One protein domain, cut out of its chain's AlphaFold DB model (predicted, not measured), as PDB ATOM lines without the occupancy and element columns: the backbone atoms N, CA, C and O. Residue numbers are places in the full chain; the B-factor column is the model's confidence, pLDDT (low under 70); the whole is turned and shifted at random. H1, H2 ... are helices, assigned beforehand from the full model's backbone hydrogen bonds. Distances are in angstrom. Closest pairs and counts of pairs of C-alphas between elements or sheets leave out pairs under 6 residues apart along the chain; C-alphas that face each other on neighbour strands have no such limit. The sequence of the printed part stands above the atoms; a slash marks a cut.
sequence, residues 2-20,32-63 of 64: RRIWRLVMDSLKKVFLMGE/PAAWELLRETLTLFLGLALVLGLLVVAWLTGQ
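This is residues 2 to 20 and 32 to 63 of the 64 residues of an uncharacterized protein of Thermaerobacter sp. FW80 (UniProt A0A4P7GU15). A long helix, H2, and a shorter one, H1, make an open V with unequal arms; they meet where H1 ends and H2 begins, and the rest of each arm sticks out. The printed part has 51 residues, with two named helices, H1 then H2, no named strand, and the class all helix. It is extended, with a radius of gyration of the C-alphas of 15.7 A, and flat, spanning 53 by 27 by 9 A.

H2, residues 32 to 61, touches H1, residues 2 to 17, with its residues 34 to 38 alone, and H1 touches it with residues 16 to 17 alone. The closest C-alphas, of Phe 16 and Ala 34, are 5.5 A apart. The helices run opposite ways at a steep tilt of 44 degrees. Residues 2 to 11 and 39 to 63 stand free. In H1 and H2 every O i to N i+4 pair is within hydrogen-bond range.

H2 measures 43.2 A from C-alpha 32 at (31.493, -3.142, -10.940) to C-alpha 61 at (32.285, 6.407, -53.024). H1 measures 21.7 A, from C-alpha 2 at (24.718, -20.653, -32.642).

The C-alphas farthest apart, of Glu 20 and Gln 63, are 52.9 A apart. Residues 21 to 31 are not printed; C-alphas 20 and 32 are 14.0 A apart across the cut. Mean pLDDT of the printed part is 75.8, with residues 2 to 5, 9 to 20, 32 to 35 and 63 under 70.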
ATOM      1  N   ARG A   2      24.857 -20.376 -34.105       64.12
ATOM      2  CA  ARG A   2      24.718 -20.653 -32.642       64.12
ATOM      3  C   ARG A   2      26.030 -20.974 -31.910       64.12
ATOM      4  O   ARG A   2      26.169 -20.641 -30.743       64.12
ATOM      5  N   ARG A   3      26.982 -21.625 -32.589       68.38
ATOM      6  CA  ARG A   3      28.283 -22.027 -32.019       68.38
ATOM      7  C   ARG A   3      29.213 -20.835 -31.773       68.38
ATOM      8  O   ARG A   3      29.840 -20.771 -30.728       68.38
ATOM      9  N   ILE A   4      29.226 -19.879 -32.705       68.06
ATOM     10  CA  ILE A   4      29.995 -18.630 -32.598       68.06
ATOM     11  C   ILE A   4      29.398 -17.761 -31.490       68.06
ATOM     12  O   ILE A   4      30.128 -17.285 -30.636       68.06
ATOM     13  N   TRP A   5      28.068 -17.647 -31.437       67.50
ATOM     14  CA  TRP A   5      27.378 -16.924 -30.365       67.50
ATOM     15  C   TRP A   5      27.682 -17.492 -28.973       67.50
ATOM     16  O   TRP A   5      27.912 -16.746 -28.028       67.50
ATOM     17  N   ARG A   6      27.733 -18.824 -28.856       74.56
ATOM     18  CA  ARG A   6      28.077 -19.505 -27.603       74.56
ATOM     19  C   ARG A   6      29.532 -19.247 -27.198       74.56
ATOM     20  O   ARG A   6      29.771 -18.917 -26.049       74.56
ATOM     21  N   LEU A   7      30.464 -19.302 -28.152       72.19
ATOM     22  CA  LEU A   7      31.875 -18.951 -27.944       72.19
ATOM     23  C   LEU A   7      32.057 -17.496 -27.505       72.19
ATOM     24  O   LEU A   7      32.789 -17.229 -26.563       72.19
ATOM     25  N   VAL A   8      31.365 -16.564 -28.161       70.38
ATOM     26  CA  VAL A   8      31.383 -15.145 -27.792       70.38
ATOM     27  C   VAL A   8      30.843 -14.972 -26.375       70.38
ATOM     28  O   VAL A   8      31.486 -14.331 -25.555       70.38
ATOM     29  N   MET A   9      29.716 -15.605 -26.045       66.06
ATOM     30  CA  MET A   9      29.142 -15.514 -24.704       66.06
ATOM     31  C   MET A   9      30.003 -16.157 -23.615       66.06
ATOM     32  O   MET A   9      30.098 -15.595 -22.528       66.06
ATOM     33  N   ASP A  10      30.648 -17.287 -23.897       68.19
ATOM     34  CA  ASP A  10      31.557 -17.950 -22.956       68.19
ATOM     35  C   ASP A  10      32.833 -17.132 -22.733       68.19
ATOM     36  O   ASP A  10      33.299 -17.015 -21.599       68.19
ATOM     37  N   SER A  11      33.370 -16.512 -23.787       66.06
ATOM     38  CA  SER A  11      34.518 -15.606 -23.681       66.06
ATOM     39  C   SER A  11      34.172 -14.344 -22.896       66.06
ATOM     40  O   SER A  11      34.924 -13.964 -22.005       66.06
ATOM     41  N   LEU A  12      33.011 -13.736 -23.157       63.78
ATOM     42  CA  LEU A  12      32.529 -12.581 -22.398       63.78
ATOM     43  C   LEU A  12      32.336 -12.972 -20.923       63.78
ATOM     44  O   LEU A  12      32.877 -12.320 -20.041       63.78
ATOM     45  N   LYS A  13      31.679 -14.098 -20.624       62.12
ATOM     46  CA  LYS A  13      31.548 -14.593 -19.242       62.12
ATOM     47  C   LYS A  13      32.895 -14.802 -18.552       62.12
ATOM     48  O   LYS A  13      33.032 -14.396 -17.409       62.12
ATOM     49  N   LYS A  14      33.890 -15.392 -19.220       63.06
ATOM     50  CA  LYS A  14      35.232 -15.575 -18.637       63.06
ATOM     51  C   LYS A  14      35.930 -14.255 -18.335       63.06
ATOM     52  O   LYS A  14      36.536 -14.130 -17.279       63.06
ATOM     53  N   VAL A  15      35.832 -13.288 -19.243       61.81
ATOM     54  CA  VAL A  15      36.456 -11.970 -19.080       61.81
ATOM     55  C   VAL A  15      35.745 -11.141 -18.001       61.81
ATOM     56  O   VAL A  15      36.409 -10.400 -17.286       61.81
ATOM     57  N   PHE A  16      34.424 -11.288 -17.831       58.12
ATOM     58  CA  PHE A  16      33.648 -10.473 -16.881       58.12
ATOM     59  C   PHE A  16      33.380 -11.116 -15.517       58.12
ATOM     60  O   PHE A  16      33.045 -10.389 -14.585       58.12
ATOM     61  N   LEU A  17      33.491 -12.441 -15.378       58.44
ATOM     62  CA  LEU A  17      33.122 -13.152 -14.141       58.44
ATOM     63  C   LEU A  17      34.304 -13.720 -13.348       58.44
ATOM     64  O   LEU A  17      34.073 -14.280 -12.284       58.44
ATOM     65  N   MET A  18      35.551 -13.601 -13.806       54.94
ATOM     66  CA  MET A  18      36.698 -14.110 -13.042       54.94
ATOM     67  C   MET A  18      37.467 -12.983 -12.346       54.94
ATOM     68  O   MET A  18      38.488 -12.518 -12.839       54.94
ATOM     69  N   GLY A  19      36.954 -12.570 -11.182       53.34
ATOM     70  CA  GLY A  19      37.782 -12.049 -10.081       53.34
ATOM     71  C   GLY A  19      38.219 -13.174  -9.132       53.34
ATOM     72  O   GLY A  19      39.354 -13.201  -8.694       53.34
ATOM     73  N   GLU A  20      37.346 -14.157  -8.928       53.00
ATOM     74  CA  GLU A  20      37.560 -15.491  -8.355       53.00
ATOM     75  C   GLU A  20      36.285 -16.275  -8.718       53.00
ATOM     76  O   GLU A  20      35.214 -15.659  -8.799       53.00
ATOM     77  N   PRO A  32      31.756  -4.435 -10.316       64.06
ATOM     78  CA  PRO A  32      31.493  -3.142 -10.940       64.06
ATOM     79  C   PRO A  32      32.671  -2.647 -11.791       64.06
ATOM     80  O   PRO A  32      32.442  -2.069 -12.850       64.06
ATOM     81  N   ALA A  33      33.915  -2.964 -11.414       65.62
ATOM     82  CA  ALA A  33      35.091  -2.633 -12.219       65.62
ATOM     83  C   ALA A  33      35.125  -3.419 -13.543       65.62
ATOM     84  O   ALA A  33      35.460  -2.870 -14.589       65.62
ATOM     85  N   ALA A  34      34.717  -4.692 -13.525       67.62
ATOM     86  CA  ALA A  34      34.607  -5.503 -14.740       67.62
ATOM     87  C   ALA A  34      33.462  -5.023 -15.649       67.62
ATOM     88  O   ALA A  34      33.561  -5.110 -16.873       67.62
ATOM     89  N   TRP A  35      32.386  -4.486 -15.063       69.69
ATOM     90  CA  TRP A  35      31.284  -3.866 -15.800       69.69
ATOM     91  C   TRP A  35      31.694  -2.553 -16.477       69.69
ATOM     92  O   TRP A  35      31.308  -2.288 -17.616       69.69
ATOM     93  N   GLU A  36      32.499  -1.740 -15.802       73.38
ATOM     94  CA  GLU A  36      33.036  -0.502 -16.364       73.38
ATOM     95  C   GLU A  36      34.011  -0.794 -17.514       73.38
ATOM     96  O   GLU A  36      33.810  -0.301 -18.626       73.38
ATOM     97  N   LEU A  37      34.943  -1.733 -17.315       73.94
ATOM     98  CA  LEU A  37      35.833  -2.257 -18.361       73.94
ATOM     99  C   LEU A  37      35.069  -2.826 -19.565       73.94
ATOM    100  O   LEU A  37      35.449  -2.582 -20.713       73.94
ATOM    101  N   LEU A  38      33.976  -3.565 -19.336       74.94
ATOM    102  CA  LEU A  38      33.095  -4.048 -20.405       74.94
ATOM    103  C   LEU A  38      32.542  -2.885 -21.225       74.94
ATOM    104  O   LEU A  38      32.551  -2.933 -22.456       74.94
ATOM    105  N   ARG A  39      32.036  -1.855 -20.544       77.06
ATOM    106  CA  ARG A  39      31.407  -0.700 -21.180       77.06
ATOM    107  C   ARG A  39      32.412   0.088 -22.015       77.06
ATOM    108  O   ARG A  39      32.105   0.437 -23.157       77.06
ATOM    109  N   GLU A  40      33.605   0.323 -21.482       78.56
ATOM    110  CA  GLU A  40      34.699   0.978 -22.201       78.56
ATOM    111  C   GLU A  40      35.120   0.166 -23.426       78.56
ATOM    112  O   GLU A  40      35.171   0.687 -24.539       78.56
ATOM    113  N   THR A  41      35.313  -1.141 -23.248       80.00
ATOM    114  CA  THR A  41      35.708  -2.050 -24.328       80.00
ATOM    115  C   THR A  41      34.659  -2.082 -25.442       80.00
ATOM    116  O   THR A  41      34.998  -1.933 -26.614       80.00
ATOM    117  N   LEU A  42      33.369  -2.200 -25.103       83.44
ATOM    118  CA  LEU A  42      32.266  -2.130 -26.072       83.44
ATOM    119  C   LEU A  42      32.258  -0.811 -26.843       83.44
ATOM    120  O   LEU A  42      32.041  -0.810 -28.054       83.44
ATOM    121  N   THR A  43      32.508   0.297 -26.149       82.12
ATOM    122  CA  THR A  43      32.550   1.632 -26.756       82.12
ATOM    123  C   THR A  43      33.708   1.744 -27.748       82.12
ATOM    124  O   THR A  43      33.512   2.228 -28.863       82.12
ATOM    125  N   LEU A  44      34.887   1.223 -27.395       80.75
ATOM    126  CA  LEU A  44      36.047   1.170 -28.287       80.75
ATOM    127  C   LEU A  44      35.773   0.311 -29.527       80.75
ATOM    128  O   LEU A  44      36.068   0.734 -30.645       80.75
ATOM    129  N   PHE A  45      35.158  -0.864 -29.359       83.38
ATOM    130  CA  PHE A  45      34.789  -1.724 -30.487       83.38
ATOM    131  C   PHE A  45      33.737  -1.086 -31.398       83.38
ATOM    132  O   PHE A  45      33.853  -1.192 -32.617       83.38
ATOM    133  N   LEU A  46      32.736  -0.402 -30.833       89.81
ATOM    134  CA  LEU A  46      31.747   0.359 -31.602       89.81
ATOM    135  C   LEU A  46      32.414   1.477 -32.407       89.81
ATOM    136  O   LEU A  46      32.148   1.604 -33.599       89.81
ATOM    137  N   GLY A  47      33.315   2.240 -31.783       88.94
ATOM    138  CA  GLY A  47      34.091   3.278 -32.461       88.94
ATOM    139  C   GLY A  47      34.928   2.714 -33.609       88.94
ATOM    140  O   GLY A  47      34.872   3.227 -34.725       88.94
ATOM    141  N   LEU A  48      35.637   1.606 -33.373       92.12
ATOM    142  CA  LEU A  48      36.434   0.936 -34.398       92.12
ATOM    143  C   LEU A  48      35.571   0.423 -35.559       92.12
ATOM    144  O   LEU A  48      35.916   0.634 -36.720       92.12
ATOM    145  N   ALA A  49      34.438  -0.218 -35.264       89.62
ATOM    146  CA  ALA A  49      33.510  -0.699 -36.283       89.62
ATOM    147  C   ALA A  49      32.965   0.452 -37.141       89.62
ATOM    148  O   ALA A  49      32.826   0.308 -38.354       89.62
ATOM    149  N   LEU A  50      32.705   1.605 -36.522       93.50
ATOM    150  CA  LEU A  50      32.218   2.797 -37.205       93.50
ATOM    151  C   LEU A  50      33.294   3.400 -38.117       93.50
ATOM    152  O   LEU A  50      33.004   3.698 -39.272       93.50
ATOM    153  N   VAL A  51      34.547   3.490 -37.657       94.06
ATOM    154  CA  VAL A  51      35.688   3.928 -38.484       94.06
ATOM    155  C   VAL A  51      35.900   2.996 -39.676       94.06
ATOM    156  O   VAL A  51      36.032   3.467 -40.803       94.06
ATOM    157  N   LEU A  52      35.888   1.678 -39.456       94.31
ATOM    158  CA  LEU A  52      36.014   0.699 -40.537       94.31
ATOM    159  C   LEU A  52      34.846   0.798 -41.525       94.31
ATOM    160  O   LEU A  52      35.066   0.765 -42.733       94.31
ATOM    161  N   GLY A  53      33.619   0.972 -41.030       90.94
ATOM    162  CA  GLY A  53      32.438   1.184 -41.865       90.94
ATOM    163  C   GLY A  53      32.552   2.442 -42.727       90.94
ATOM    164  O   GLY A  53      32.318   2.379 -43.931       90.94
ATOM    165  N   LEU A  54      32.978   3.565 -42.144       92.19
ATOM    166  CA  LEU A  54      33.219   4.812 -42.875       92.19
ATOM    167  C   LEU A  54      34.326   4.663 -43.919       92.19
ATOM    168  O   LEU A  54      34.187   5.180 -45.022       92.19
ATOM    169  N   LEU A  55      35.397   3.937 -43.601       93.62
ATOM    170  CA  LEU A  55      36.497   3.687 -44.530       93.62
ATOM    171  C   LEU A  55      36.045   2.841 -45.728       93.62
ATOM    172  O   LEU A  55      36.408   3.142 -46.864       93.62
ATOM    173  N   VAL A  56      35.195   1.836 -45.494       92.81
ATOM    174  CA  VAL A  56      34.559   1.051 -46.564       92.81
ATOM    175  C   VAL A  56      33.644   1.926 -47.421       92.81
ATOM    176  O   VAL A  56      33.715   1.854 -48.645       92.81
ATOM    177  N   VAL A  57      32.815   2.777 -46.809       91.75
ATOM    178  CA  VAL A  57      31.946   3.706 -47.552       91.75
ATOM    179  C   VAL A  57      32.782   4.663 -48.397       91.75
ATOM    180  O   VAL A  57      32.530   4.770 -49.592       91.75
ATOM    181  N   ALA A  58      33.807   5.288 -47.812       89.62
ATOM    182  CA  ALA A  58      34.712   6.203 -48.501       89.62
ATOM    183  C   ALA A  58      35.400   5.533 -49.698       89.62
ATOM    184  O   ALA A  58      35.468   6.124 -50.774       89.62
ATOM    185  N   TRP A  59      35.857   4.290 -49.531       91.88
ATOM    186  CA  TRP A  59      36.430   3.489 -50.611       91.88
ATOM    187  C   TRP A  59      35.437   3.264 -51.755       91.88
ATOM    188  O   TRP A  59      35.794   3.433 -52.915       91.88
ATOM    189  N   LEU A  60      34.187   2.916 -51.442       90.94
ATOM    190  CA  LEU A  60      33.152   2.692 -52.453       90.94
ATOM    191  C   LEU A  60      32.748   3.987 -53.167       90.94
ATOM    192  O   LEU A  60      32.550   3.976 -54.377       90.94
ATOM    193  N   THR A  61      32.648   5.104 -52.444       86.50
ATOM    194  CA  THR A  61      32.285   6.407 -53.024       86.50
ATOM    195  C   THR A  61      33.434   7.077 -53.775       86.50
ATOM    196  O   THR A  61      33.178   7.857 -54.679       86.50
ATOM    197  N   GLY A  62      34.690   6.788 -53.419       74.06
ATOM    198  CA  GLY A  62      35.883   7.345 -54.068       74.06
ATOM    199  C   GLY A  62      36.286   6.642 -55.367       74.06
ATOM    200  O   GLY A  62      37.240   7.067 -56.010       74.06
ATOM    201  N   GLN A  63      35.586   5.569 -55.749       60.84
ATOM    202  CA  GLN A  63      35.703   4.947 -57.074       60.84
ATOM    203  C   GLN A  63      34.739   5.549 -58.115       60.84
ATOM    204  O   GLN A  63      34.693   5.051 -59.241       60.84
TER     205      GLN A  63